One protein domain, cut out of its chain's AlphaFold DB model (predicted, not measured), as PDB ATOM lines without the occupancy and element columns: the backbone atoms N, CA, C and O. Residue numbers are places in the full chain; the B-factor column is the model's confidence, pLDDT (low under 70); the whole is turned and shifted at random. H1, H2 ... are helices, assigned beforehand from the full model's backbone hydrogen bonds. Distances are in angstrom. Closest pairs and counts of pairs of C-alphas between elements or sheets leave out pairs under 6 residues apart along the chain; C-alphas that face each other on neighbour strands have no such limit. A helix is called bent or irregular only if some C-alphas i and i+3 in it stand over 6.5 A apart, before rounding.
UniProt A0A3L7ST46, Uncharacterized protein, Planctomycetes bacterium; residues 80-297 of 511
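Overview. This is residues 80 to 297 of the 511 residues of an uncharacterized protein of Planctomycetes bacterium (UniProt A0A3L7ST46). Eight long helices, H1 to H5 and H9 to H11, stand side by side in a zigzag slab, each running against the long helix before it, with the hub H5 near the middle and H1 and H11 at the two ends. The short helices H6, H7 and H8 lie between H5 and H9 along the chain: H6 crosses at one end of those two, and H7 and H8 lie off to one side. The printed part has 218 residues with eleven named helices, H1 to H11 in chain order, and no named strand; its class is all helix. It is compact, with a radius of gyration of the C-alphas of 18.7 A and spans of 56 by 48 by 29 A.

Along the chain. H1, residues 83 to 99, begins at C-alpha 83 (390.644, 244.837, 322.424) and is 24.3 A long. H2 is residues 103 to 116, H3 is 121 to 138 (25.7 A), H4 is 142 to 162 (30.5 A) and H5 is 167 to 183 (23.5 A). H6 is residues 187 to 195, H7 is 198 to 204, H8 is 210 to 213 and H9 is 215 to 231 (24.3 A). H10, residues 240 to 261, is the longest at 32.4 A; it is irregular, with C-alphas 244 and 247 7.0 A apart, and has a kink of 33 degrees near residue 248. H11, residues 266 to 284, ends at C-alpha 284 (386.398, 271.619, 286.644).

Arrangement. H1 and H2 form a helical hairpin, with C-alphas of Ala 94 and Leu 106 closest at 5.3 A. H2 touches H3 with residues 110 to 114 alone, the closest C-alphas being those of Thr 114 and Val 123, 6.6 A apart. H3, H4, H5, H9 and H10 form an up-and-down bundle, each running against the one before it. H3 and H4 touch at a shallow tilt of 6 degrees, opposite ways, with C-alphas of Ser 132 and Val 149 closest at 4.0 A. H5 touches H9 at a shallow tilt of 14 degrees, with C-alphas of Gly 174 and Gly 219 closest at 3.8 A. H6 touches H5 at a steep tilt of 55 degrees, with C-alphas of Ile 181 and Tyr 190 closest at 5.5 A. H8 only just touches H6, with 3 pairs of C-alphas within 8 A, the closest those of Lys 195 and Arg 213 at 5.1 A; H7 touches no helix but is near H4. H10 and H11 form a hairpin, with C-alphas of Ala 255 and Gly 271 closest at 4.5 A. Every O i to N i+4 pair is within hydrogen-bond range in H1, H2, H4, H6, H7, H9 and H11, against 10 of 14 in H3, 12 of 13 in H5 and 16 of 18 in H10; H8 is too short for such a pair.

Size, cuts and confidence. The C-alphas farthest apart, those of Leu 80 and Gly 265, are 63.9 A apart. The printed part has no cut and no long link. Residues 285 to 297 hold no named element, but 287 to 288 pair antiparallel with 294 to 295. The mean pLDDT of the printed part is 92.3, and no printed residue is under 70.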
ATOM      1  N   LEU A  80     392.424 245.015 328.816       81.69
ATOM      2  CA  LEU A  80     393.862 244.993 329.130       81.69
ATOM      3  C   LEU A  80     394.761 245.074 327.878       81.69
ATOM      4  O   LEU A  80     395.818 244.452 327.805       81.69
ATOM      5  N   GLY A  81     394.321 245.818 326.858       77.00
ATOM      6  CA  GLY A  81     395.024 245.944 325.576       77.00
ATOM      7  C   GLY A  81     394.700 244.854 324.546       77.00
ATOM      8  O   GLY A  81     395.070 244.995 323.382       77.00
ATOM      9  N   LEU A  82     393.926 243.825 324.904       85.75
ATOM     10  CA  LEU A  82     393.487 242.746 324.006       85.75
ATOM     11  C   LEU A  82     392.197 243.083 323.241       85.75
ATOM     12  O   LEU A  82     391.486 242.186 322.785       85.75
ATOM     13  N   LYS A  83     391.889 244.375 323.062       82.44
ATOM     14  CA  LYS A  83     390.644 244.837 322.424       82.44
ATOM     15  C   LYS A  83     390.388 244.204 321.057       82.44
ATOM     16  O   LYS A  83     389.246 243.906 320.739       82.44
ATOM     17  N   ASN A  84     391.432 243.954 320.264       83.31
ATOM     18  CA  ASN A  84     391.276 243.350 318.939       83.31
ATOM     19  C   ASN A  84     390.804 241.890 319.034       83.31
ATOM     20  O   ASN A  84     389.965 241.486 318.243       83.31
ATOM     21  N   ILE A  85     391.275 241.125 320.027       86.75
ATOM     22  CA  ILE A  85     390.808 239.750 320.271       86.75
ATOM     23  C   ILE A  85     389.350 239.775 320.736       86.75
ATOM     24  O   ILE A  85     388.527 239.022 320.221       86.75
ATOM     25  N   ALA A  86     389.020 240.675 321.669       86.75
ATOM     26  CA  ALA A  86     387.649 240.852 322.141       86.75
ATOM     27  C   ALA A  86     386.696 241.187 320.983       86.75
ATOM     28  O   ALA A  86     385.635 240.583 320.866       86.75
ATOM     29  N   VAL A  87     387.104 242.085 320.084       86.06
ATOM     30  CA  VAL A  87     386.328 242.433 318.889       86.06
ATOM     31  C   VAL A  87     386.170 241.243 317.947       86.06
ATOM     32  O   VAL A  87     385.058 241.008 317.487       86.06
ATOM     33  N   THR A  88     387.216 240.456 317.688       86.31
ATOM     34  CA  THR A  88     387.097 239.241 316.860       86.31
ATOM     35  C   THR A  88     386.070 238.260 317.432       86.31
ATOM     36  O   THR A  88     385.246 237.735 316.687       86.31
ATOM     37  N   LEU A  89     386.057 238.055 318.753       88.06
ATOM     38  CA  LEU A  89     385.056 237.205 319.412       88.06
ATOM     39  C   LEU A  89     383.639 237.789 319.319       88.06
ATOM     40  O   LEU A  89     382.673 237.048 319.154       88.06
ATOM     41  N   LEU A  90     383.498 239.112 319.419       87.56
ATOM     42  CA  LEU A  90     382.209 239.778 319.235       87.56
ATOM     43  C   LEU A  90     381.717 239.668 317.787       87.56
ATOM     44  O   LEU A  90     380.525 239.482 317.579       87.56
ATOM     45  N   TRP A  91     382.604 239.720 316.790       83.88
ATOM     46  CA  TRP A  91     382.245 239.492 315.386       83.88
ATOM     47  C   TRP A  91     381.750 238.069 315.119       83.88
ATOM     48  O   TRP A  91     380.773 237.888 314.390       83.88
ATOM     49  N   ASP A  92     382.383 237.069 315.734       87.00
ATOM     50  CA  ASP A  92     381.928 235.676 315.673       87.00
ATOM     51  C   ASP A  92     380.527 235.522 316.293       87.00
ATOM     52  O   ASP A  92     379.606 234.999 315.662       87.00
ATOM     53  N   ARG A  93     380.307 236.116 317.475       86.44
ATOM     54  CA  ARG A  93     378.982 236.156 318.119       86.44
ATOM     55  C   ARG A  93     377.938 236.901 317.296       86.44
ATOM     56  O   ARG A  93     376.825 236.410 317.164       86.44
ATOM     57  N   ALA A  94     378.282 238.051 316.720       80.75
ATOM     58  CA  ALA A  94     377.381 238.802 315.852       80.75
ATOM     59  C   ALA A  94     376.970 237.961 314.632       80.75
ATOM     60  O   ALA A  94     375.797 237.926 314.268       80.75
ATOM     61  N   SER A  95     377.912 237.219 314.045       79.31
ATOM     62  CA  SER A  95     377.628 236.299 312.938       79.31
ATOM     63  C   SER A  95     376.696 235.160 313.364       79.31
ATOM     64  O   SER A  95     375.782 234.803 312.621       79.31
ATOM     65  N   HIS A  96     376.877 234.625 314.576       86.44
ATOM     66  CA  HIS A  96     375.972 233.631 315.150       86.44
ATOM     67  C   HIS A  96     374.565 234.194 315.392       86.44
ATOM     68  O   HIS A  96     373.606 233.608 314.899       86.44
ATOM     69  N   TYR A  97     374.432 235.337 316.079       83.06
ATOM     70  CA  TYR A  97     373.134 235.968 316.359       83.06
ATOM     71  C   TYR A  97     372.375 236.325 315.085       83.06
ATOM     72  O   TYR A  97     371.172 236.105 315.018       83.06
ATOM     73  N   LYS A  98     373.086 236.779 314.045       72.12
ATOM     74  CA  LYS A  98     372.504 236.973 312.713       72.12
ATOM     75  C   LYS A  98     371.908 235.674 312.160       72.12
ATOM     76  O   LYS A  98     370.810 235.698 311.627       72.12
ATOM     77  N   LYS A  99     372.616 234.546 312.279       80.50
ATOM     78  CA  LYS A  99     372.163 233.244 311.757       80.50
ATOM     79  C   LYS A  99     370.924 232.700 312.478       80.50
ATOM     80  O   LYS A  99     370.177 231.941 311.876       80.50
ATOM     81  N   VAL A 100     370.748 233.029 313.757       87.56
ATOM     82  CA  VAL A 100     369.606 232.573 314.571       87.56
ATOM     83  C   VAL A 100     368.514 233.636 314.717       87.56
ATOM     84  O   VAL A 100     367.632 233.468 315.552       87.56
ATOM     85  N   GLU A 101     368.594 234.727 313.945       80.69
ATOM     86  CA  GLU A 101     367.625 235.836 313.946       80.69
ATOM     87  C   GLU A 101     367.424 236.490 315.330       80.69
ATOM     88  O   GLU A 101     366.387 237.078 315.636       80.69
ATOM     89  N   ASP A 102     368.448 236.445 316.189       83.06
ATOM     90  CA  ASP A 102     368.431 237.104 317.496       83.06
ATOM     91  C   ASP A 102     368.854 238.573 317.349       83.06
ATOM     92  O   ASP A 102     369.984 238.982 317.638       83.06
ATOM     93  N   TRP A 103     367.926 239.382 316.840       73.62
ATOM     94  CA  TRP A 103     368.157 240.790 316.507       73.62
ATOM     95  C   TRP A 103     368.519 241.655 317.722       73.62
ATOM     96  O   TRP A 103     369.254 242.643 317.585       73.62
ATOM     97  N   ALA A 104     368.031 241.288 318.912       78.81
ATOM     98  CA  ALA A 104     368.315 241.995 320.157       78.81
ATOM     99  C   ALA A 104     369.776 241.794 320.582       78.81
ATOM    100  O   ALA A 104     370.506 242.775 320.765       78.81
ATOM    101  N   ASN A 105     370.238 240.539 320.663       81.56
ATOM    102  CA  ASN A 105     371.626 240.245 321.020       81.56
ATOM    103  C   ASN A 105     372.608 240.623 319.910       81.56
ATOM    104  O   ASN A 105     373.728 241.052 320.211       81.56
ATOM    105  N   LEU A 106     372.192 240.552 318.640       78.81
ATOM    106  CA  LEU A 106     372.949 241.129 317.534       78.81
ATOM    107  C   LEU A 106     373.183 242.620 317.795       78.81
ATOM    108  O   LEU A 106     374.332 243.026 317.935       78.81
ATOM    109  N   SER A 107     372.119 243.415 317.959       74.38
ATOM    110  CA  SER A 107     372.221 244.866 318.189       74.38
ATOM    111  C   SER A 107     373.147 245.212 319.364       74.38
ATOM    112  O   SER A 107     374.034 246.054 319.217       74.38
ATOM    113  N   ALA A 108     373.011 244.516 320.498       82.25
ATOM    114  CA  ALA A 108     373.856 244.728 321.676       82.25
ATOM    115  C   ALA A 108     375.338 244.381 321.426       82.25
ATOM    116  O   ALA A 108     376.238 245.081 321.892       82.25
ATOM    117  N   THR A 109     375.608 243.310 320.674       83.06
ATOM    118  CA  THR A 109     376.975 242.907 320.301       83.06
ATOM    119  C   THR A 109     377.619 243.951 319.391       83.06
ATOM    120  O   THR A 109     378.785 244.303 319.573       83.06
ATOM    121  N   LEU A 110     376.859 244.497 318.443       77.00
ATOM    122  CA  LEU A 110     377.347 245.530 317.532       77.00
ATOM    123  C   LEU A 110     377.684 246.835 318.256       77.00
ATOM    124  O   LEU A 110     378.723 247.432 317.977       77.00
ATOM    125  N   GLU A 111     376.866 247.233 319.229       81.25
ATOM    126  CA  GLU A 111     377.135 248.391 320.088       81.25
ATOM    127  C   GLU A 111     378.430 248.219 320.906       81.25
ATOM    128  O   GLU A 111     379.176 249.167 321.147       81.25
ATOM    129  N   GLN A 112     378.758 246.992 321.313       84.62
ATOM    130  CA  GLN A 112     380.035 246.720 321.976       84.62
ATOM    131  C   GLN A 112     381.219 246.847 321.011       84.62
ATOM    132  O   GLN A 112     382.267 247.382 321.387       84.62
ATOM    133  N   ILE A 113     381.063 246.392 319.763       85.12
ATOM    134  CA  ILE A 113     382.099 246.520 318.729       85.12
ATOM    135  C   ILE A 113     382.367 247.999 318.424       85.12
ATOM    136  O   ILE A 113     383.536 248.393 318.373       85.12
ATOM    137  N   THR A 114     381.332 248.835 318.281       83.38
ATOM    138  CA  THR A 114     381.521 250.280 318.049       83.38
ATOM    139  C   THR A 114     382.228 250.958 319.208       83.38
ATOM    140  O   THR A 114     383.130 251.751 318.968       83.38
ATOM    141  N   LYS A 115     381.920 250.605 320.461       83.88
ATOM    142  CA  LYS A 115     382.634 251.134 321.638       83.88
ATOM    143  C   LYS A 115     384.113 250.723 321.658       83.88
ATOM    144  O   LYS A 115     384.989 251.512 322.017       83.88
ATOM    145  N   LEU A 116     384.439 249.509 321.219       85.62
ATOM    146  CA  LEU A 116     385.827 249.029 321.171       85.62
ATOM    147  C   LEU A 116     386.629 249.590 319.982       85.62
ATOM    148  O   LEU A 116     387.846 249.785 320.103       85.62
ATOM    149  N   GLN A 117     385.975 249.866 318.849       85.56
ATOM    150  CA  GLN A 117     386.592 250.351 317.608       85.56
ATOM    151  C   GLN A 117     385.801 251.494 316.925       85.56
ATOM    152  O   GLN A 117     385.484 251.396 315.739       85.56
ATOM    153  N   PRO A 118     385.542 252.637 317.591       86.38
ATOM    154  CA  PRO A 118     384.699 253.696 317.025       86.38
ATOM    155  C   PRO A 118     385.386 254.464 315.897       86.38
ATOM    156  O   PRO A 118     384.716 255.113 315.105       86.38
ATOM    157  N   ASN A 119     386.710 254.362 315.773       86.12
ATOM    158  CA  ASN A 119     387.469 255.042 314.721       86.12
ATOM    159  C   ASN A 119     387.742 254.140 313.505       86.12
ATOM    160  O   ASN A 119     388.566 254.464 312.647       86.12
ATOM    161  N   PHE A 120     387.119 252.954 313.456       86.94
ATOM    162  CA  PHE A 120     387.310 252.006 312.368       86.94
ATOM    163  C   PHE A 120     386.138 252.076 311.386       86.94
ATOM    164  O   PHE A 120     385.054 251.570 311.657       86.94
ATOM    165  N   TYR A 121     386.390 252.694 310.225       89.69
ATOM    166  CA  TYR A 121     385.425 252.896 309.133       89.69
ATOM    167  C   TYR A 121     384.550 251.661 308.854       89.69
ATOM    168  O   TYR A 121     383.330 251.776 308.766       89.69
ATOM    169  N   THR A 122     385.167 250.479 308.761       86.50
ATOM    170  CA  THR A 122     384.484 249.238 308.373       86.50
ATOM    171  C   THR A 122     383.399 248.821 309.362       86.50
ATOM    172  O   THR A 122     382.413 248.229 308.940       86.50
ATOM    173  N   VAL A 123     383.537 249.143 310.655       87.31
ATOM    174  CA  VAL A 123     382.490 248.846 311.649       87.31
ATOM    175  C   VAL A 123     381.218 249.604 311.298       87.31
ATOM    176  O   VAL A 123     380.145 249.012 311.247       87.31
ATOM    177  N   TRP A 124     381.341 250.896 311.006       92.06
ATOM    178  CA  TRP A 124     380.198 251.749 310.693       92.06
ATOM    179  C   TRP A 124     379.543 251.360 309.373       92.06
ATOM    180  O   TRP A 124     378.332 251.167 309.329       92.06
ATOM    181  N   ASP A 125     380.345 251.172 308.324       90.94
ATOM    182  CA  ASP A 125     379.853 250.812 306.993       90.94
ATOM    183  C   ASP A 125     379.157 249.440 306.981       90.94
ATOM    184  O   ASP A 125     378.006 249.312 306.560       90.94
ATOM    185  N   PHE A 126     379.822 248.409 307.514       85.50
ATOM    186  CA  PHE A 126     379.285 247.049 307.503       85.50
ATOM    187  C   PHE A 126     378.006 246.928 308.330       85.50
ATOM    188  O   PHE A 126     377.062 246.258 307.912       85.50
ATOM    189  N   GLN A 127     377.944 247.579 309.495       84.25
ATOM    190  CA  GLN A 127     376.754 247.479 310.335       84.25
ATOM    191  C   GLN A 127     375.594 248.320 309.832       84.25
ATOM    192  O   GLN A 127     374.462 247.846 309.874       84.25
ATOM    193  N   ALA A 128     375.853 249.501 309.272       92.31
ATOM    194  CA  ALA A 128     374.813 250.243 308.574       92.31
ATOM    195  C   ALA A 128     374.199 249.401 307.449       92.31
ATOM    196  O   ALA A 128     372.973 249.344 307.319       92.31
ATOM    197  N   HIS A 129     375.039 248.685 306.690       91.81
ATOM    198  CA  HIS A 129     374.586 247.761 305.655       91.81
ATOM    199  C   HIS A 129     373.766 246.605 306.230       91.81
ATOM    200  O   HIS A 129     372.674 246.339 305.739       91.81
ATOM    201  N   ASN A 130     374.235 245.957 307.299       84.62
ATOM    202  CA  ASN A 130     373.465 244.898 307.948       84.62
ATOM    203  C   ASN A 130     372.082 245.377 308.377       84.62
ATOM    204  O   ASN A 130     371.108 244.712 308.057       84.62
ATOM    205  N   LEU A 131     371.985 246.530 309.037       87.38
ATOM    206  CA  LEU A 131     370.709 247.073 309.497       87.38
ATOM    207  C   LEU A 131     369.785 247.410 308.315       87.38
ATOM    208  O   LEU A 131     368.637 246.978 308.287       87.38
ATOM    209  N   SER A 132     370.304 248.126 307.314       92.50
ATOM    210  CA  SER A 132     369.477 248.697 306.238       92.50
ATOM    211  C   SER A 132     369.202 247.751 305.073       92.50
ATOM    212  O   SER A 132     368.342 248.051 304.250       92.50
ATOM    213  N   TYR A 133     369.967 246.669 304.921       90.88
ATOM    214  CA  TYR A 133     369.814 245.722 303.810       90.88
ATOM    215  C   TYR A 133     369.501 244.315 304.291       90.88
ATOM    216  O   TYR A 133     368.568 243.725 303.769       90.88
ATOM    217  N   ASN A 134     370.239 243.793 305.273       86.69
ATOM    218  CA  ASN A 134     370.076 242.401 305.695       86.69
ATOM    219  C   ASN A 134     368.930 242.244 306.695       86.69
ATOM    220  O   ASN A 134     368.070 241.411 306.498       86.69
ATOM    221  N   THR A 135     368.892 243.053 307.751       82.94
ATOM    222  CA  THR A 135     367.833 242.979 308.762       82.94
ATOM    223  C   THR A 135     366.529 243.561 308.234       82.94
ATOM    224  O   THR A 135     365.477 242.993 308.483       82.94
ATOM    225  N   SER A 136     366.575 244.655 307.464       90.38
ATOM    226  CA  SER A 136     365.352 245.291 306.961       90.38
ATOM    227  C   SER A 136     364.472 244.357 306.130       90.38
ATOM    228  O   SER A 136     363.269 244.541 306.129       90.38
ATOM    229  N   VAL A 137     365.039 243.406 305.379       89.56
ATOM    230  CA  VAL A 137     364.249 242.547 304.471       89.56
ATOM    231  C   VAL A 137     363.528 241.407 305.190       89.56
ATOM    232  O   VAL A 137     362.666 240.779 304.593       89.56
ATOM    233  N   GLU A 138     363.838 241.180 306.466       85.69
ATOM    234  CA  GLU A 138     363.241 240.119 307.288       85.69
ATOM    235  C   GLU A 138     361.866 240.514 307.860       85.69
ATOM    236  O   GLU A 138     361.239 239.737 308.573       85.69
ATOM    237  N   PHE A 139     361.400 241.738 307.591       85.69
ATOM    238  CA  PHE A 139     360.133 242.261 308.101       85.69
ATOM    239  C   PHE A 139     359.102 242.378 306.978       85.69
ATOM    240  O   PHE A 139     359.384 242.953 305.924       85.69
ATOM    241  N   ASP A 140     357.880 241.909 307.241       89.12
ATOM    242  CA  ASP A 140     356.774 241.913 306.275       89.12
ATOM    243  C   ASP A 140     356.166 243.309 306.049       89.12
ATOM    244  O   ASP A 140     355.786 243.647 304.923       89.12
ATOM    245  N   ASP A 141     356.098 244.155 307.084       94.38
ATOM    246  CA  ASP A 141     355.568 245.521 306.977       94.38
ATOM    247  C   ASP A 141     356.655 246.502 306.513       94.38
ATOM    248  O   ASP A 141     357.746 246.578 307.085       94.38
ATOM    249  N   TYR A 142     356.352 247.301 305.486       95.38
ATOM    250  CA  TYR A 142     357.290 248.287 304.946       95.38
ATOM    251  C   TYR A 142     357.651 249.398 305.947       95.38
ATOM    252  O   TYR A 142     358.721 249.987 305.814       95.38
ATOM    253  N   HIS A 143     356.811 249.694 306.944       96.38
ATOM    254  CA  HIS A 143     357.149 250.646 308.007       96.38
ATOM    255  C   HIS A 143     358.277 250.111 308.885       96.38
ATOM    256  O   HIS A 143     359.213 250.850 309.188       96.38
ATOM    257  N   ASP A 144     358.229 248.825 309.236       93.00
ATOM    258  CA  ASP A 144     359.285 248.181 310.016       93.00
ATOM    259  C   ASP A 144     360.576 248.098 309.196       93.00
ATOM    260  O   ASP A 144     361.650 248.454 309.692       93.00
ATOM    261  N   ARG A 145     360.479 247.736 307.904       95.00
ATOM    262  CA  ARG A 145     361.633 247.777 306.987       95.00
ATOM    263  C   ARG A 145     362.259 249.167 306.943       95.00
ATOM    264  O   ARG A 145     363.475 249.300 307.106       95.00
ATOM    265  N   TYR A 146     361.437 250.201 306.761       96.75
ATOM    266  CA  TYR A 146     361.871 251.595 306.736       96.75
ATOM    267  C   TYR A 146     362.535 252.009 308.058       96.75
ATOM    268  O   TYR A 146     363.610 252.608 308.035       96.75
ATOM    269  N   ALA A 147     361.970 251.633 309.208       94.88
ATOM    270  CA  ALA A 147     362.552 251.935 310.514       94.88
ATOM    271  C   ALA A 147     363.967 251.346 310.666       94.88
ATOM    272  O   ALA A 147     364.871 252.021 311.166       94.88
ATOM    273  N   TRP A 148     364.208 250.125 310.175       92.56
ATOM    274  CA  TRP A 148     365.553 249.533 310.148       92.56
ATOM    275  C   TRP A 148     366.500 250.216 309.157       92.56
ATOM    276  O   TRP A 148     367.685 250.378 309.465       92.56
ATOM    277  N   VAL A 149     365.993 250.668 308.005       96.56
ATOM    278  CA  VAL A 149     366.762 251.483 307.049       96.56
ATOM    279  C   VAL A 149     367.225 252.788 307.694       96.56
ATOM    280  O   VAL A 149     368.420 253.088 307.674       96.56
ATOM    281  N   ILE A 150     366.318 253.533 308.329       97.12
ATOM    282  CA  ILE A 150     366.668 254.774 309.028       97.12
ATOM    283  C   ILE A 150     367.619 254.498 310.185       97.12
ATOM    284  O   ILE A 150     368.625 255.191 310.313       97.12
ATOM    285  N   LYS A 151     367.408 253.431 310.961       92.38
ATOM    286  CA  LYS A 151     368.334 253.029 312.029       92.38
ATOM    287  C   LYS A 151     369.758 252.798 311.514       92.38
ATOM    288  O   LYS A 151     370.714 253.197 312.178       92.38
ATOM    289  N   GLY A 152     369.927 252.189 310.340       93.62
ATOM    290  CA  GLY A 152     371.245 252.025 309.725       93.62
ATOM    291  C   GLY A 152     371.857 253.338 309.217       93.62
ATOM    292  O   GLY A 152     373.063 253.541 309.360       93.62
ATOM    293  N   ILE A 153     371.049 254.263 308.695       97.69
ATOM    294  CA  ILE A 153     371.506 255.606 308.291       97.69
ATOM    295  C   ILE A 153     371.910 256.445 309.519       97.69
ATOM    296  O   ILE A 153     372.964 257.080 309.515       97.69
ATOM    297  N   GLU A 154     371.132 256.400 310.600       95.12
ATOM    298  CA  GLU A 154     371.455 257.027 311.891       95.12
ATOM    299  C   GLU A 154     372.737 256.456 312.499       95.12
ATOM    300  O   GLU A 154     373.551 257.176 313.081       95.12
ATOM    301  N   PHE A 155     372.971 255.157 312.314       91.69
ATOM    302  CA  PHE A 155     374.215 254.526 312.726       91.69
ATOM    303  C   PHE A 155     375.428 255.116 311.988       91.69
ATOM    304  O   PHE A 155     376.465 255.364 312.603       91.69
ATOM    305  N   LEU A 156     375.300 255.434 310.693       95.44
ATOM    306  CA  LEU A 156     376.342 256.170 309.965       95.44
ATOM    307  C   LEU A 156     376.519 257.591 310.503       95.44
ATOM    308  O   LEU A 156     377.660 258.036 310.613       95.44
ATOM    309  N   ARG A 157     375.439 258.287 310.885       95.06
ATOM    310  CA  ARG A 157     375.529 259.621 311.508       95.06
ATOM    311  C   ARG A 157     376.352 259.585 312.796       95.06
ATOM    312  O   ARG A 157     377.231 260.427 312.977       95.06
ATOM    313  N   GLN A 158     376.141 258.579 313.646       90.94
ATOM    314  CA  GLN A 158     376.976 258.361 314.832       90.94
ATOM    315  C   GLN A 158     378.442 258.126 314.444       90.94
ATOM    316  O   GLN A 158     379.342 258.762 314.991       90.94
ATOM    317  N   GLY A 159     378.693 257.279 313.442       91.19
ATOM    318  CA  GLY A 159     380.038 257.047 312.922       91.19
ATOM    319  C   GLY A 159     380.726 258.313 312.411       91.19
ATOM    320  O   GLY A 159     381.910 258.511 312.685       91.19
ATOM    321  N   ILE A 160     379.996 259.194 311.724       93.56
ATOM    322  CA  ILE A 160     380.489 260.498 311.255       93.56
ATOM    323  C   ILE A 160     380.889 261.385 312.441       93.56
ATOM    324  O   ILE A 160     381.948 262.011 312.389       93.56
ATOM    325  N   ALA A 161     380.104 261.395 313.523       89.56
ATOM    326  CA  ALA A 161     380.427 262.155 314.732       89.56
ATOM    327  C   ALA A 161     381.730 261.673 315.398       89.56
ATOM    328  O   ALA A 161     382.540 262.493 315.828       89.56
ATOM    329  N   TYR A 162     381.985 260.358 315.419       85.94
ATOM    330  CA  TYR A 162     383.262 259.813 315.903       85.94
ATOM    331  C   TYR A 162     384.430 260.058 314.936       85.94
ATOM    332  O   TYR A 162     385.570 260.212 315.366       85.94
ATOM    333  N   ASN A 163     384.168 260.111 313.629       89.00
ATOM    334  CA  ASN A 163     385.186 260.147 312.579       89.00
ATOM    335  C   ASN A 163     385.089 261.433 311.744       89.00
ATOM    336  O   ASN A 163     384.918 261.397 310.526       89.00
ATOM    337  N   THR A 164     385.258 262.583 312.395       89.69
ATOM    338  CA  THR A 164     385.041 263.918 311.803       89.69
ATOM    339  C   THR A 164     385.909 264.242 310.578       89.69
ATOM    340  O   THR A 164     385.581 265.153 309.822       89.69
ATOM    341  N   ARG A 165     387.005 263.500 310.355       89.94
ATOM    342  CA  ARG A 165     387.903 263.611 309.186       89.94
ATOM    343  C   ARG A 165     387.813 262.435 308.208       89.94
ATOM    344  O   ARG A 165     388.714 262.268 307.390       89.94
ATOM    345  N   GLU A 166     386.775 261.607 308.286       93.69
ATOM    346  CA  GLU A 166     386.574 260.470 307.384       93.69
ATOM    347  C   GLU A 166     385.498 260.792 306.326       93.69
ATOM    348  O   GLU A 166     384.311 260.537 306.544       93.69
ATOM    349  N   PRO A 167     385.881 261.339 305.153       95.69
ATOM    350  CA  PRO A 167     384.926 261.761 304.125       95.69
ATOM    351  C   PRO A 167     384.122 260.598 303.537       95.69
ATOM    352  O   PRO A 167     383.020 260.802 303.027       95.69
ATOM    353  N   ARG A 168     384.636 259.364 303.627       95.62
ATOM    354  CA  ARG A 168     383.940 258.187 303.100       95.62
ATOM    355  C   ARG A 168     382.657 257.887 303.866       95.62
ATOM    356  O   ARG A 168     381.705 257.455 303.235       95.62
ATOM    357  N   LEU A 169     382.580 258.142 305.177       96.38
ATOM    358  CA  LEU A 169     381.347 257.893 305.941       96.38
ATOM    359  C   LEU A 169     380.213 258.835 305.527       96.38
ATOM    360  O   LEU A 169     379.073 258.393 305.418       96.38
ATOM    361  N   LEU A 170     380.532 260.096 305.216       97.25
ATOM    362  CA  LEU A 170     379.579 261.032 304.610       97.25
ATOM    363  C   LEU A 170     379.104 260.519 303.247       97.25
ATOM    364  O   LEU A 170     377.904 260.481 302.992       97.25
ATOM    365  N   GLY A 171     380.033 260.047 302.407       96.06
ATOM    366  CA  GLY A 171     379.692 259.418 301.130       96.06
ATOM    367  C   GLY A 171     378.807 258.177 301.289       96.06
ATOM    368  O   GLY A 171     377.830 258.027 300.566       96.06
ATOM    369  N   ARG A 172     379.077 257.315 302.276       97.06
ATOM    370  CA  ARG A 172     378.228 256.150 302.571       97.06
ATOM    371  C   ARG A 172     376.847 256.563 303.050       97.06
ATOM    372  O   ARG A 172     375.873 256.028 302.543       97.06
ATOM    373  N   MET A 173     376.738 257.534 303.953       98.19
ATOM    374  CA  MET A 173     375.433 258.043 304.376       98.19
ATOM    375  C   MET A 173     374.648 258.585 303.173       98.19
ATOM    376  O   MET A 173     373.482 258.240 303.006       98.19
ATOM    377  N   GLY A 174     375.308 259.344 302.290       97.94
ATOM    378  CA  GLY A 174     374.719 259.814 301.036       97.94
ATOM    379  C   GLY A 174     374.238 258.678 300.131       97.94
ATOM    380  O   GLY A 174     373.111 258.720 299.645       97.94
ATOM    381  N   TRP A 175     375.045 257.625 299.978       97.25
ATOM    382  CA  TRP A 175     374.702 256.445 299.184       97.25
ATOM    383  C   TRP A 175     373.502 255.677 299.748       97.25
ATOM    384  O   TRP A 175     372.625 255.290 298.984       97.25
ATOM    385  N   PHE A 176     373.420 255.476 301.070       97.88
ATOM    386  CA  PHE A 176     372.275 254.798 301.694       97.88
ATOM    387  C   PHE A 176     370.989 255.610 301.516       97.88
ATOM    388  O   PHE A 176     369.979 255.055 301.090       97.88
ATOM    389  N   ILE A 177     371.034 256.919 301.780       98.44
ATOM    390  CA  ILE A 177     369.874 257.803 301.600       98.44
ATOM    391  C   ILE A 177     369.450 257.823 300.124       98.44
ATOM    392  O   ILE A 177     368.276 257.657 299.815       98.44
ATOM    393  N   GLY A 178     370.388 257.961 299.187       97.19
ATOM    394  CA  GLY A 178     370.081 257.936 297.759       97.19
ATOM    395  C   GLY A 178     369.526 256.581 297.309       97.19
ATOM    396  O   GLY A 178     368.386 256.484 296.870       97.19
ATOM    397  N   GLN A 179     370.313 255.513 297.440       95.25
ATOM    398  CA  GLN A 179     370.005 254.211 296.843       95.25
ATOM    399  C   GLN A 179     368.952 253.419 297.617       95.25
ATOM    400  O   GLN A 179     368.002 252.930 297.007       95.25
ATOM    401  N   LYS A 180     369.093 253.265 298.942       96.06
ATOM    402  CA  LYS A 180     368.184 252.398 299.712       96.06
ATOM    403  C   LYS A 180     366.773 252.980 299.771       96.06
ATOM    404  O   LYS A 180     365.817 252.223 299.667       96.06
ATOM    405  N   ILE A 181     366.644 254.300 299.894       97.62
ATOM    406  CA  ILE A 181     365.335 254.975 299.906       97.62
ATOM    407  C   ILE A 181     364.830 255.182 298.472       97.62
ATOM    408  O   ILE A 181     363.653 254.969 298.199       97.62
ATOM    409  N   GLY A 182     365.708 255.567 297.541       95.62
ATOM    410  CA  GLY A 182     365.313 255.992 296.198       95.62
ATOM    411  C   GLY A 182     365.079 254.879 295.179       95.62
ATOM    412  O   GLY A 182     364.372 255.115 294.200       95.62
ATOM    413  N   LYS A 183     365.662 253.686 295.367       94.94
ATOM    414  CA  LYS A 183     365.610 252.592 294.373       94.94
ATOM    415  C   LYS A 183     365.088 251.251 294.885       94.94
ATOM    416  O   LYS A 183     364.983 250.337 294.076       94.94
ATOM    417  N   ALA A 184     364.776 251.112 296.173       93.50
ATOM    418  CA  ALA A 184     364.158 249.884 296.678       93.50
ATOM    419  C   ALA A 184     362.798 249.611 296.009       93.50
ATOM    420  O   ALA A 184     362.174 250.524 295.464       93.50
ATOM    421  N   ASP A 185     362.312 248.377 296.104       91.38
ATOM    422  CA  ASP A 185     360.989 248.009 295.589       91.38
ATOM    423  C   ASP A 185     359.887 248.870 296.235       91.38
ATOM    424  O   ASP A 185     358.975 249.340 295.556       91.38
ATOM    425  N   GLU A 186     360.035 249.206 297.524       94.75
ATOM    426  CA  GLU A 186     359.148 250.125 298.250       94.75
ATOM    427  C   GLU A 186     359.564 251.602 298.163       94.75
ATOM    428  O   GLU A 186     359.190 252.407 299.019       94.75
ATOM    429  N   LYS A 187     360.343 252.005 297.149       95.50
ATOM    430  CA  LYS A 187     360.830 253.392 296.998       95.50
ATOM    431  C   LYS A 187     359.722 254.441 297.096       95.50
ATOM    432  O   LYS A 187     359.947 255.502 297.667       95.50
ATOM    433  N   VAL A 188     358.524 254.159 296.578       95.06
ATOM    434  CA  VAL A 188     357.388 255.097 296.640       95.06
ATOM    435  C   VAL A 188     356.997 255.353 298.097       95.06
ATOM    436  O   VAL A 188     356.843 256.498 298.521       95.06
ATOM    437  N   GLN A 189     356.885 254.288 298.890       96.88
ATOM    438  CA  GLN A 189     356.572 254.359 300.310       96.88
ATOM    439  C   GLN A 189     357.727 254.985 301.100       96.88
ATOM    440  O   GLN A 189     357.489 255.905 301.882       96.88
ATOM    441  N   TYR A 190     358.967 254.539 300.879       97.56
ATOM    442  CA  TYR A 190     360.139 255.029 301.607       97.56
ATOM    443  C   TYR A 190     360.413 256.505 301.355       97.56
ATOM    444  O   TYR A 190     360.667 257.231 302.307       97.56
ATOM    445  N   ARG A 191     360.321 256.987 300.111       97.00
ATOM    446  CA  ARG A 191     360.531 258.411 299.798       97.00
ATOM    447  C   ARG A 191     359.468 259.293 300.444       97.00
ATOM    448  O   ARG A 191     359.795 260.361 300.954       97.00
ATOM    449  N   ARG A 192     358.213 258.827 300.490       96.50
ATOM    450  CA  ARG A 192     357.130 259.516 301.206       96.50
ATOM    451  C   ARG A 192     357.389 259.567 302.713       96.50
ATOM    452  O   ARG A 192     357.232 260.633 303.299       96.50
ATOM    453  N   LEU A 193     357.760 258.437 303.323       98.06
ATOM    454  CA  LEU A 193     358.078 258.368 304.754       98.06
ATOM    455  C   LEU A 193     359.281 259.253 305.092       98.06
ATOM    456  O   LEU A 193     359.180 260.063 306.002       98.06
ATOM    457  N   PHE A 194     360.353 259.175 304.301       98.31
ATOM    458  CA  PHE A 194     361.557 259.988 304.463       98.31
ATOM    459  C   PHE A 194     361.255 261.477 304.416       98.31
ATOM    460  O   PHE A 194     361.576 262.188 305.355       98.31
ATOM    461  N   LYS A 195     360.539 261.944 303.388       97.31
ATOM    462  CA  LYS A 195     360.181 263.363 303.256       97.31
ATOM    463  C   LYS A 195     359.378 263.895 304.458       97.31
ATOM    464  O   LYS A 195     359.458 265.085 304.768       97.31
ATOM    465  N   ALA A 196     358.612 263.024 305.119       97.56
ATOM    466  CA  ALA A 196     357.787 263.332 306.287       97.56
ATOM    467  C   ALA A 196     358.482 263.068 307.642       97.56
ATOM    468  O   ALA A 196     357.863 263.267 308.684       97.56
ATOM    469  N   ASP A 197     359.739 262.618 307.650       97.50
ATOM    470  CA  ASP A 197     360.470 262.224 308.858       97.50
ATOM    471  C   ASP A 197     361.104 263.442 309.551       97.50
ATOM    472  O   ASP A 197     362.286 263.748 309.378       97.50
ATOM    473  N   ASP A 198     360.291 264.185 310.308       96.62
ATOM    474  CA  ASP A 198     360.741 265.384 311.029       96.62
ATOM    475  C   ASP A 198     361.909 265.082 311.980       96.62
ATOM    476  O   ASP A 198     362.902 265.802 311.977       96.62
ATOM    477  N   ASP A 199     361.856 263.971 312.723       95.75
ATOM    478  CA  ASP A 199     362.913 263.591 313.670       95.75
ATOM    479  C   ASP A 199     364.253 263.341 312.956       95.75
ATOM    480  O   ASP A 199     365.309 263.789 313.410       95.75
ATOM    481  N   PHE A 200     364.251 262.649 311.810       97.12
ATOM    482  CA  PHE A 200     365.457 262.512 310.997       97.12
ATOM    483  C   PHE A 200     365.971 263.870 310.511       97.12
ATOM    484  O   PHE A 200     367.165 264.149 310.653       97.12
ATOM    485  N   HIS A 201     365.104 264.695 309.918       97.69
ATOM    486  CA  HIS A 201     365.527 265.934 309.273       97.69
ATOM    487  C   HIS A 201     365.979 266.999 310.271       97.69
ATOM    488  O   HIS A 201     367.026 267.594 310.026       97.69
ATOM    489  N   ASP A 202     365.301 267.161 311.406       95.62
ATOM    490  CA  ASP A 202     365.647 268.138 312.445       95.62
ATOM    491  C   ASP A 202     367.022 267.854 313.067       95.62
ATOM    492  O   ASP A 202     367.800 268.768 313.348       95.62
ATOM    493  N   ARG A 203     367.364 266.571 313.249       95.19
ATOM    494  CA  ARG A 203     368.688 266.150 313.744       95.19
ATOM    495  C   ARG A 203     369.786 266.270 312.693       95.19
ATOM    496  O   ARG A 203     370.963 266.371 313.043       95.19
ATOM    497  N   ASP A 204     369.426 266.185 311.418       95.50
ATOM    498  CA  ASP A 204     370.372 266.192 310.309       95.50
ATOM    499  C   ASP A 204     370.731 267.602 309.835       95.50
ATOM    500  O   ASP A 204     371.900 267.880 309.565       95.50
ATOM    501  N   ASP A 205     369.705 268.438 309.681       95.62
ATOM    502  CA  ASP A 205     369.750 269.823 309.227       95.62
ATOM    503  C   ASP A 205     368.409 270.504 309.595       95.62
ATOM    504  O   ASP A 205     367.431 270.356 308.852       95.62
ATOM    505  N   PRO A 206     368.334 271.209 310.743       94.00
ATOM    506  CA  PRO A 206     367.084 271.777 311.257       94.00
ATOM    507  C   PRO A 206     366.517 272.904 310.385       94.00
ATOM    508  O   PRO A 206     365.337 273.225 310.497       94.00
ATOM    509  N   ASP A 207     367.332 273.487 309.503       95.56
ATOM    510  CA  ASP A 207     366.912 274.564 308.606       95.56
ATOM    511  C   ASP A 207     366.385 274.029 307.257       95.56
ATOM    512  O   ASP A 207     365.949 274.807 306.404       95.56
ATOM    513  N   ARG A 208     366.403 272.702 307.042       95.44
ATOM    514  CA  ARG A 208     366.009 272.079 305.770       95.44
ATOM    515  C   ARG A 208     364.515 272.223 305.492       95.44
ATOM    516  O   ARG A 208     363.664 271.712 306.225       95.44
ATOM    517  N   THR A 209     364.190 272.801 304.339       96.00
ATOM    518  CA  THR A 209     362.802 272.967 303.893       96.00
ATOM    519  C   THR A 209     362.199 271.667 303.348       96.00
ATOM    520  O   THR A 209     362.906 270.777 302.882       96.00
ATOM    521  N   LEU A 210     360.864 271.549 303.353       94.88
ATOM    522  CA  LEU A 210     360.157 270.344 302.887       94.88
ATOM    523  C   LEU A 210     360.516 269.912 301.441       94.88
ATOM    524  O   LEU A 210     360.645 268.707 301.212       94.88
ATOM    525  N   PRO A 211     360.702 270.814 300.453       92.25
ATOM    526  CA  PRO A 211     361.161 270.421 299.116       92.25
ATOM    527  C   PRO A 211     362.578 269.832 299.090       92.25
ATOM    528  O   PRO A 211     362.849 268.933 298.301       92.25
ATOM    529  N   GLU A 212     363.467 270.284 299.978       94.94
ATOM    530  CA  GLU A 212     364.861 269.819 300.066       94.94
ATOM    531  C   GLU A 212     365.001 268.462 300.766       94.94
ATOM    532  O   GLU A 212     366.078 267.864 300.759       94.94
ATOM    533  N   ARG A 213     363.916 267.951 301.359       97.31
ATOM    534  CA  ARG A 213     363.857 266.640 302.020       97.31
ATOM    535  C   ARG A 213     363.785 265.454 301.049       97.31
ATOM    536  O   ARG A 213     363.648 264.320 301.494       97.31
ATOM    537  N   ASP A 214     363.889 265.672 299.735       97.69
ATOM    538  CA  ASP A 214     364.050 264.566 298.783       97.69
ATOM    539  C   ASP A 214     365.339 263.776 299.077       97.69
ATOM    540  O   ASP A 214     366.404 264.341 299.340       97.69
ATOM    541  N   ASN A 215     365.249 262.448 299.039       98.25
ATOM    542  CA  ASN A 215     366.346 261.564 299.418       98.25
ATOM    543  C   ASN A 215     367.593 261.755 298.532       98.25
ATOM    544  O   ASN A 215     368.719 261.688 299.028       98.25
ATOM    545  N   TRP A 216     367.431 262.052 297.242       98.38
ATOM    546  CA  TRP A 216     368.563 262.322 296.361       98.38
ATOM    547  C   TRP A 216     369.208 263.672 296.683       98.38
ATOM    548  O   TRP A 216     370.435 263.773 296.719       98.38
ATOM    549  N   LEU A 217     368.415 264.698 297.007       98.44
ATOM    550  CA  LEU A 217     368.939 266.007 297.417       98.44
ATOM    551  C   LEU A 217     369.699 265.930 298.749       98.44
ATOM    552  O   LEU A 217     370.827 266.428 298.845       98.44
ATOM    553  N   VAL A 218     369.146 265.233 299.747       98.56
ATOM    554  CA  VAL A 218     369.826 265.001 301.030       98.56
ATOM    555  C   VAL A 218     371.087 264.157 300.830       98.56
ATOM    556  O   VAL A 218     372.147 264.489 301.365       98.56
ATOM    557  N   GLY A 219     371.019 263.103 300.011       98.38
ATOM    558  CA  GLY A 219     372.183 262.290 299.661       98.38
ATOM    559  C   GLY A 219     373.301 263.124 299.028       98.38
ATOM    560  O   GLY A 219     374.459 263.052 299.452       98.38
ATOM    561  N   ARG A 220     372.948 264.009 298.085       98.38
ATOM    562  CA  ARG A 220     373.873 264.949 297.436       98.38
ATOM    563  C   ARG A 220     374.530 265.882 298.452       98.38
ATOM    564  O   ARG A 220     375.742 266.093 298.376       98.38
ATOM    565  N   GLN A 221     373.773 266.413 299.415       98.12
ATOM    566  CA  GLN A 221     374.320 267.258 300.482       98.12
ATOM    567  C   GLN A 221     375.409 266.519 301.277       98.12
ATOM    568  O   GLN A 221     376.460 267.101 301.559       98.12
ATOM    569  N   LYS A 222     375.222 265.225 301.576       98.31
ATOM    570  CA  LYS A 222     376.243 264.413 302.265       98.31
ATOM    571  C   LYS A 222     377.495 264.206 301.419       98.31
ATOM    572  O   LYS A 222     378.601 264.390 301.930       98.31
ATOM    573  N   TYR A 223     377.354 263.918 300.125       98.25
ATOM    574  CA  TYR A 223     378.508 263.821 299.224       98.25
ATOM    575  C   TYR A 223     379.297 265.134 299.136       98.25
ATOM    576  O   TYR A 223     380.525 265.131 299.252       98.25
ATOM    577  N   ARG A 224     378.604 266.274 299.019       98.06
ATOM    578  CA  ARG A 224     379.224 267.611 299.007       98.06
ATOM    579  C   ARG A 224     379.931 267.929 300.323       98.06
ATOM    580  O   ARG A 224     381.050 268.435 300.295       98.06
ATOM    581  N   ALA A 225     379.344 267.572 301.466       97.62
ATOM    582  CA  ALA A 225     380.003 267.704 302.766       97.62
ATOM    583  C   ALA A 225     381.286 266.856 302.845       97.62
ATOM    584  O   ALA A 225     382.311 267.323 303.347       97.62
ATOM    585  N   GLY A 226     381.261 265.636 302.294       97.50
ATOM    586  CA  GLY A 226     382.443 264.783 302.170       97.50
ATOM    587  C   GLY A 226     383.537 265.418 301.307       97.50
ATOM    588  O   GLY A 226     384.709 265.397 301.682       97.50
ATOM    589  N   GLN A 227     383.177 266.039 300.184       97.25
ATOM    590  CA  GLN A 227     384.132 266.758 299.335       97.25
ATOM    591  C   GLN A 227     384.710 267.991 300.017       97.25
ATOM    592  O   GLN A 227     385.925 268.146 300.023       97.25
ATOM    593  N   ALA A 228     383.880 268.790 300.690       96.81
ATOM    594  CA  ALA A 228     384.343 269.931 301.475       96.81
ATOM    595  C   ALA A 228     385.304 269.512 302.603       96.81
ATOM    596  O   ALA A 228     386.150 270.288 303.046       96.81
ATOM    597  N   LEU A 229     385.183 268.284 303.112       95.56
ATOM    598  CA  LEU A 229     386.122 267.730 304.081       95.56
ATOM    599  C   LEU A 229     387.474 267.380 303.431       95.56
ATOM    600  O   LEU A 229     388.517 267.706 303.998       95.56
ATOM    601  N   VAL A 230     387.465 266.794 302.229       95.19
ATOM    602  CA  VAL A 230     388.680 266.552 301.424       95.19
ATOM    603  C   VAL A 230     389.357 267.864 301.027       95.19
ATOM    604  O   VAL A 230     390.568 267.981 301.178       95.19
ATOM    605  N   ASP A 231     388.586 268.873 300.618       93.88
ATOM    606  CA  ASP A 231     389.088 270.207 300.250       93.88
ATOM    607  C   ASP A 231     389.790 270.906 301.422       93.88
ATOM    608  O   ASP A 231     390.749 271.650 301.235       93.88
ATOM    609  N   ARG A 232     389.375 270.601 302.657       93.50
ATOM    610  CA  ARG A 232     390.039 271.042 303.897       93.50
ATOM    611  C   ARG A 232     391.240 270.170 304.300       93.50
ATOM    612  O   ARG A 232     391.768 270.312 305.403       93.50
ATOM    613  N   GLY A 233     391.674 269.255 303.435       91.12
ATOM    614  CA  GLY A 233     392.844 268.401 303.631       91.12
ATOM    615  C   GLY A 233     392.571 267.108 304.402       91.12
ATOM    616  O   GLY A 233     393.489 266.541 305.001       91.12
ATOM    617  N   ALA A 234     391.327 266.628 304.475       91.31
ATOM    618  CA  ALA A 234     391.080 265.287 305.001       91.31
ATOM    619  C   ALA A 234     391.619 264.210 304.041       91.31
ATOM    620  O   ALA A 234     391.444 264.328 302.827       91.31
ATOM    621  N   PRO A 235     392.264 263.150 304.561       89.56
ATOM    622  CA  PRO A 235     392.831 262.110 303.718       89.56
ATOM    623  C   PRO A 235     391.721 261.316 303.027       89.56
ATOM    624  O   PRO A 235     390.853 260.737 303.684       89.56
ATOM    625  N   LEU A 236     391.785 261.231 301.701       91.06
ATOM    626  CA  LEU A 236     390.862 260.421 300.918       91.06
ATOM    627  C   LEU A 236     391.450 259.024 300.688       91.06
ATOM    628  O   LEU A 236     392.388 258.844 299.920       91.06
ATOM    629  N   LYS A 237     390.894 258.019 301.371       89.44
ATOM    630  CA  LYS A 237     391.338 256.612 301.300       89.44
ATOM    631  C   LYS A 237     390.468 255.794 300.335       89.44
ATOM    632  O   LYS A 237     389.944 254.742 300.700       89.44
ATOM    633  N   THR A 238     390.219 256.346 299.152       90.94
ATOM    634  CA  THR A 238     389.461 255.731 298.048       90.94
ATOM    635  C   THR A 238     389.834 256.425 296.734       90.94
ATOM    636  O   THR A 238     390.573 257.410 296.754       90.94
ATOM    637  N   THR A 239     389.328 255.937 295.602       92.44
ATOM    638  CA  THR A 239     389.565 256.515 294.274       92.44
ATOM    639  C   THR A 239     388.971 257.931 294.179       92.44
ATOM    640  O   THR A 239     387.744 258.064 294.238       92.44
ATOM    641  N   PRO A 240     389.791 258.989 293.985       94.56
ATOM    642  CA  PRO A 240     389.304 260.369 293.914       94.56
ATOM    643  C   PRO A 240     388.292 260.603 292.794       94.56
ATOM    644  O   PRO A 240     387.309 261.308 293.001       94.56
ATOM    645  N   LEU A 241     388.502 259.965 291.638       95.62
ATOM    646  CA  LEU A 241     387.620 260.067 290.477       95.62
ATOM    647  C   LEU A 241     386.178 259.651 290.811       95.62
ATOM    648  O   LEU A 241     385.257 260.431 290.593       95.62
ATOM    649  N   ILE A 242     385.996 258.460 291.397       95.06
ATOM    650  CA  ILE A 242     384.672 257.946 291.784       95.06
ATOM    651  C   ILE A 242     384.076 258.798 292.902       95.06
ATOM    652  O   ILE A 242     382.950 259.263 292.804       95.06
ATOM    653  N   PHE A 243     384.854 259.078 293.949       96.44
ATOM    654  CA  PHE A 243     384.366 259.871 295.076       96.44
ATOM    655  C   PHE A 243     383.866 261.260 294.649       96.44
ATOM    656  O   PHE A 243     382.925 261.795 295.235       96.44
ATOM    657  N   HIS A 244     384.491 261.863 293.634       97.06
ATOM    658  CA  HIS A 244     384.103 263.177 293.143       97.06
ATOM    659  C   HIS A 244     382.966 263.175 292.117       97.06
ATOM    660  O   HIS A 244     382.356 264.234 291.958       97.06
ATOM    661  N   SER A 245     382.632 262.033 291.506       97.44
ATOM    662  CA  SER A 245     381.497 261.907 290.580       97.44
ATOM    663  C   SER A 245     380.153 261.689 291.288       97.44
ATOM    664  O   SER A 245     379.104 261.984 290.720       97.44
ATOM    665  N   GLU A 246     380.150 261.230 292.542       97.62
ATOM    666  CA  GLU A 246     378.927 260.905 293.294       97.62
ATOM    667  C   GLU A 246     377.873 262.035 293.369       97.62
ATOM    668  O   GLU A 246     376.689 261.737 293.185       97.62
ATOM    669  N   PRO A 247     378.214 263.327 293.587       98.31
ATOM    670  CA  PRO A 247     377.216 264.401 293.562       98.31
ATOM    671  C   PRO A 247     376.517 264.540 292.205       98.31
ATOM    672  O   PRO A 247     375.300 264.711 292.173       98.31
ATOM    673  N   MET A 248     377.274 264.427 291.107       97.75
ATOM    674  CA  MET A 248     376.746 264.446 289.739       97.75
ATOM    675  C   MET A 248     375.803 263.263 289.533       97.75
ATOM    676  O   MET A 248     374.650 263.455 289.155       97.75
ATOM    677  N   MET A 249     376.248 262.052 289.872       97.88
ATOM    678  CA  MET A 249     375.415 260.853 289.757       97.88
ATOM    679  C   MET A 249     374.140 260.956 290.595       97.88
ATOM    680  O   MET A 249     373.070 260.530 290.165       97.88
ATOM    681  N   THR A 250     374.220 261.537 291.787       98.31
ATOM    682  CA  THR A 250     373.062 261.719 292.666       98.31
ATOM    683  C   THR A 250     372.077 262.744 292.097       98.31
ATOM    684  O   THR A 250     370.876 262.495 292.127       98.31
ATOM    685  N   ALA A 251     372.560 263.847 291.517       98.44
ATOM    686  CA  ALA A 251     371.718 264.835 290.839       98.44
ATOM    687  C   ALA A 251     371.045 264.272 289.571       98.44
ATOM    688  O   ALA A 251     369.873 264.541 289.326       98.44
ATOM    689  N   ILE A 252     371.741 263.423 288.809       98.19
ATOM    690  CA  ILE A 252     371.155 262.700 287.669       98.19
ATOM    691  C   ILE A 252     370.052 261.743 288.141       98.19
ATOM    692  O   ILE A 252     368.973 261.693 287.556       98.19
ATOM    693  N   ASN A 253     370.296 260.985 289.218       97.94
ATOM    694  CA  ASN A 253     369.277 260.094 289.781       97.94
ATOM    695  C   ASN A 253     368.069 260.876 290.325       97.94
ATOM    696  O   ASN A 253     366.953 260.386 290.195       97.94
ATOM    697  N   TYR A 254     368.277 262.074 290.883       98.06
ATOM    698  CA  TYR A 254     367.191 262.972 291.279       98.06
ATOM    699  C   TYR A 254     366.311 263.346 290.080       98.06
ATOM    700  O   TYR A 254     365.106 263.120 290.122       98.06
ATOM    701  N   ALA A 255     366.912 263.836 288.991       97.94
ATOM    702  CA  ALA A 255     366.176 264.222 287.787       97.94
ATOM    703  C   ALA A 255     365.380 263.047 287.193       97.94
ATOM    704  O   ALA A 255     364.181 263.158 286.956       97.94
ATOM    705  N   ARG A 256     366.015 261.875 287.071       96.56
ATOM    706  CA  ARG A 256     365.350 260.644 286.612       96.56
ATOM    707  C   ARG A 256     364.224 260.192 287.544       96.56
ATOM    708  O   ARG A 256     363.239 259.625 287.080       96.56
ATOM    709  N   ALA A 257     364.367 260.394 288.855       96.12
ATOM    710  CA  ALA A 257     363.331 260.040 289.819       96.12
ATOM    711  C   ALA A 257     362.097 260.942 289.680       96.12
ATOM    712  O   ALA A 257     360.989 260.418 289.720       96.12
ATOM    713  N   LEU A 258     362.279 262.248 289.446       95.88
ATOM    714  CA  LEU A 258     361.176 263.174 289.160       95.88
ATOM    715  C   LEU A 258     360.355 262.701 287.953       95.88
ATOM    716  O   LEU A 258     359.138 262.556 288.043       95.88
ATOM    717  N   GLU A 259     361.025 262.373 286.849       95.62
ATOM    718  CA  GLU A 259     360.363 261.892 285.631       95.62
ATOM    719  C   GLU A 259     359.648 260.555 285.846       95.62
ATOM    720  O   GLU A 259     358.527 260.362 285.377       95.62
ATOM    721  N   ALA A 260     360.261 259.632 286.592       93.31
ATOM    722  CA  ALA A 260     359.634 258.356 286.936       93.31
ATOM    723  C   ALA A 260     358.366 258.541 287.793       93.31
ATOM    724  O   ALA A 260     357.399 257.790 287.636       93.31
ATOM    725  N   ASP A 261     358.353 259.552 288.664       92.25
ATOM    726  CA  ASP A 261     357.201 259.906 289.500       92.25
ATOM    727  C   ASP A 261     356.113 260.675 288.731       92.25
ATOM    728  O   ASP A 261     355.011 260.872 289.249       92.25
ATOM    729  N   GLY A 262     356.386 261.075 287.487       94.62
ATOM    730  CA  GLY A 262     355.473 261.862 286.664       94.62
ATOM    731  C   GLY A 262     355.558 263.372 286.897       94.62
ATOM    732  O   GLY A 262     354.635 264.103 286.533       94.62
ATOM    733  N   GLU A 263     356.634 263.858 287.520       95.06
ATOM    734  CA  GLU A 263     356.894 265.285 287.703       95.06
ATOM    735  C   GLU A 263     357.654 265.843 286.489       95.06
ATOM    736  O   GLU A 263     358.866 265.684 286.377       95.06
ATOM    737  N   PHE A 264     356.940 266.524 285.584       94.00
ATOM    738  CA  PHE A 264     357.486 267.090 284.339       94.00
ATOM    739  C   PHE A 264     357.489 268.629 284.323       94.00
ATOM    740  O   PHE A 264     357.163 269.302 285.304       94.00
ATOM    741  N   GLY A 265     357.884 269.213 283.189       92.00
ATOM    742  CA  GLY A 265     357.926 270.659 282.989       92.00
ATOM    743  C   GLY A 265     359.082 271.323 283.737       92.00
ATOM    744  O   GLY A 265     360.225 270.871 283.665       92.00
ATOM    745  N   ALA A 266     358.797 272.422 284.445       94.00
ATOM    746  CA  ALA A 266     359.828 273.213 285.122       94.00
ATOM    747  C   ALA A 266     360.609 272.397 286.165       94.00
ATOM    748  O   ALA A 266     361.828 272.520 286.224       94.00
ATOM    749  N   THR A 267     359.940 271.519 286.918       93.88
ATOM    750  CA  THR A 267     360.576 270.707 287.966       93.88
ATOM    751  C   THR A 267     361.586 269.710 287.392       93.88
ATOM    752  O   THR A 267     362.736 269.701 287.827       93.88
ATOM    753  N   ALA A 268     361.205 268.925 286.374       94.69
ATOM    754  CA  ALA A 268     362.131 268.016 285.684       94.69
ATOM    755  C   ALA A 268     363.307 268.781 285.064       94.69
ATOM    756  O   ALA A 268     364.469 268.409 285.237       94.69
ATOM    757  N   LYS A 269     363.013 269.907 284.401       96.62
ATOM    758  CA  LYS A 269     364.032 270.768 283.796       96.62
ATOM    759  C   LYS A 269     365.019 271.302 284.833       96.62
ATOM    760  O   LYS A 269     366.218 271.321 284.572       96.62
ATOM    761  N   ASP A 270     364.545 271.725 286.000       96.94
ATOM    762  CA  ASP A 270     365.399 272.207 287.087       96.94
ATOM    763  C   ASP A 270     366.214 271.069 287.725       96.94
ATOM    764  O   ASP A 270     367.390 271.266 288.038       96.94
ATOM    765  N   GLY A 271     365.660 269.855 287.810       97.44
ATOM    766  CA  GLY A 271     366.407 268.649 288.179       97.44
ATOM    767  C   GLY A 271     367.584 268.375 287.234       97.44
ATOM    768  O   GLY A 271     368.716 268.181 287.683       97.44
ATOM    769  N   TRP A 272     367.359 268.438 285.919       98.06
ATOM    770  CA  TRP A 272     368.424 268.266 284.925       98.06
ATOM    771  C   TRP A 272     369.402 269.448 284.857       98.06
ATOM    772  O   TRP A 272     370.589 269.253 284.581       98.06
ATOM    773  N   LYS A 273     368.972 270.678 285.173       98.25
ATOM    774  CA  LYS A 273     369.905 271.803 285.381       98.25
ATOM    775  C   LYS A 273     370.834 271.538 286.561       98.25
ATOM    776  O   LYS A 273     372.039 271.713 286.417       98.25
ATOM    777  N   LEU A 274     370.308 271.050 287.686       98.38
ATOM    778  CA  LEU A 274     371.130 270.672 288.837       98.38
ATOM    779  C   LEU A 274     372.149 269.579 288.471       98.38
ATOM    780  O   LEU A 274     373.304 269.645 288.894       98.38
ATOM    781  N   ALA A 275     371.747 268.597 287.658       98.44
ATOM    782  CA  ALA A 275     372.657 267.578 287.136       98.44
ATOM    783  C   ALA A 275     373.788 268.187 286.285       98.44
ATOM    784  O   ALA A 275     374.955 267.868 286.514       98.44
ATOM    785  N   ASN A 276     373.468 269.119 285.379       98.25
ATOM    786  CA  ASN A 276     374.465 269.861 284.596       98.25
ATOM    787  C   ASN A 276     375.417 270.683 285.473       98.25
ATOM    788  O   ASN A 276     376.623 270.699 285.233       98.25
ATOM    789  N   GLU A 277     374.900 271.347 286.508       98.38
ATOM    790  CA  GLU A 277     375.723 272.118 287.441       98.38
ATOM    791  C   GLU A 277     376.717 271.228 288.194       98.38
ATOM    792  O   GLU A 277     377.888 271.585 288.337       98.38
ATOM    793  N   GLU A 278     376.286 270.060 288.677       98.50
ATOM    794  CA  GLU A 278     377.194 269.118 289.336       98.50
ATOM    795  C   GLU A 278     378.190 268.483 288.364       98.50
ATOM    796  O   GLU A 278     379.352 268.293 288.732       98.50
ATOM    797  N   LEU A 279     377.779 268.216 287.123       98.31
ATOM    798  CA  LEU A 279     378.675 267.743 286.071       98.31
ATOM    799  C   LEU A 279     379.766 268.774 285.762       98.31
ATOM    800  O   LEU A 279     380.942 268.416 285.712       98.31
ATOM    801  N   ALA A 280     379.410 270.055 285.637       98.12
ATOM    802  CA  ALA A 280     380.370 271.137 285.430       98.12
ATOM    803  C   ALA A 280     381.361 271.244 286.601       98.12
ATOM    804  O   ALA A 280     382.575 271.255 286.393       98.12
ATOM    805  N   ARG A 281     380.861 271.209 287.847       98.12
ATOM    806  CA  ARG A 281     381.710 271.209 289.052       98.12
ATOM    807  C   ARG A 281     382.649 270.006 289.100       98.12
ATOM    808  O   ARG A 281     383.782 270.141 289.551       98.12
ATOM    809  N   PHE A 282     382.187 268.827 288.686       98.19
ATOM    810  CA  PHE A 282     383.024 267.633 288.605       98.19
ATOM    811  C   PHE A 282     384.090 267.772 287.511       98.19
ATOM    812  O   PHE A 282     385.252 267.445 287.745       98.19
ATOM    813  N   ALA A 283     383.723 268.323 286.355       97.88
ATOM    814  CA  ALA A 283     384.617 268.499 285.218       97.88
ATOM    815  C   ALA A 283     385.738 269.522 285.464       97.88
ATOM    816  O   ALA A 283     386.838 269.371 284.929       97.88
ATOM    817  N   GLU A 284     385.456 270.560 286.254       97.31
ATOM    818  CA  GLU A 284     386.398 271.619 286.644       97.31
ATOM    819  C   GLU A 284     387.333 271.229 287.785       97.31
ATOM    820  O   GLU A 284     388.342 271.898 288.007       97.31
ATOM    821  N   ARG A 285     387.009 270.171 288.524       95.50
ATOM    822  CA  ARG A 285     387.739 269.800 289.729       95.50
ATOM    823  C   ARG A 285     389.090 269.171 289.404       95.50
ATOM    824  O   ARG A 285     389.188 268.330 288.516       95.50
ATOM    825  N   ASP A 286     390.096 269.506 290.210       95.06
ATOM    826  CA  ASP A 286     391.384 268.817 290.197       95.06
ATOM    827  C   ASP A 286     391.240 267.420 290.812       95.06
ATOM    828  O   ASP A 286     390.911 267.254 291.991       95.06
ATOM    829  N   ILE A 287     391.491 266.399 289.999       93.81
ATOM    830  CA  ILE A 287     391.432 264.993 290.388       93.81
ATOM    831  C   ILE A 287     392.852 264.444 290.393       93.81
ATOM    832  O   ILE A 287     393.501 264.351 289.350       93.81
ATOM    833  N   SER A 288     393.335 264.049 291.571       90.38
ATOM    834  CA  SER A 288     394.631 263.386 291.700       90.38
ATOM    835  C   SER A 288     394.629 262.055 290.952       90.38
ATOM    836  O   SER A 288     393.814 261.174 291.240       90.38
ATOM    837  N   THR A 289     395.565 261.896 290.020       88.00
ATOM    838  CA  THR A 289     395.763 260.633 289.301       88.00
ATOM    839  C   THR A 289     396.679 259.686 290.072       88.00
ATOM    840  O   THR A 289     397.414 260.088 290.977       88.00
ATOM    841  N   SER A 290     396.698 258.414 289.669       78.38
ATOM    842  CA  SER A 290     397.644 257.400 290.164       78.38
ATOM    843  C   SER A 290     399.121 257.785 289.993       78.38
ATOM    844  O   SER A 290     399.975 257.236 290.679       78.38
ATOM    845  N   TRP A 291     399.420 258.722 289.088       76.25
ATOM    846  CA  TRP A 291     400.770 259.196 288.771       76.25
ATOM    847  C   TRP A 291     401.151 260.472 289.535       76.25
ATOM    848  O   TRP A 291     402.232 261.013 289.325       76.25
ATOM    849  N   GLY A 292     400.272 260.973 290.410       80.88
ATOM    850  CA  GLY A 292     400.516 262.172 291.217       80.88
ATOM    851  C   GLY A 292     400.349 263.499 290.468       80.88
ATOM    852  O   GLY A 292     400.586 264.552 291.054       80.88
ATOM    853  N   VAL A 293     399.917 263.469 289.204       85.69
ATOM    854  CA  VAL A 293     399.608 264.667 288.408       85.69
ATOM    855  C   VAL A 293     398.099 264.909 288.457       85.69
ATOM    856  O   VAL A 293     397.355 264.012 288.057       85.69
ATOM    857  N   PRO A 294     397.608 266.054 288.959       91.94
ATOM    858  CA  PRO A 294     396.181 266.344 288.943       91.94
ATOM    859  C   PRO A 294     395.686 266.594 287.514       91.94
ATOM    860  O   PRO A 294     396.400 267.168 286.691       91.94
ATOM    861  N   ILE A 295     394.454 266.178 287.230       94.69
ATOM    862  CA  ILE A 295     393.762 266.456 285.966       94.69
ATOM    863  C   ILE A 295     392.425 267.142 286.215       94.69
ATOM    864  O   ILE A 295     391.806 266.930 287.252       94.69
ATOM    865  N   GLN A 296     391.947 267.883 285.218       97.38
ATOM    866  CA  GLN A 296     390.564 268.349 285.147       97.38
ATOM    867  C   GLN A 296     389.915 267.715 283.925       97.38
ATOM    868  O   GLN A 296     390.456 267.809 282.818       97.38
ATOM    869  N   LEU A 297     388.750 267.087 284.101       97.75
ATOM    870  CA  LEU A 297     388.119 266.355 283.005       97.75
ATOM    871  C   LEU A 297     387.774 267.284 281.843       97.75
ATOM    872  O   LEU A 297     387.940 266.885 280.699       97.75
TER     873      LEU A 297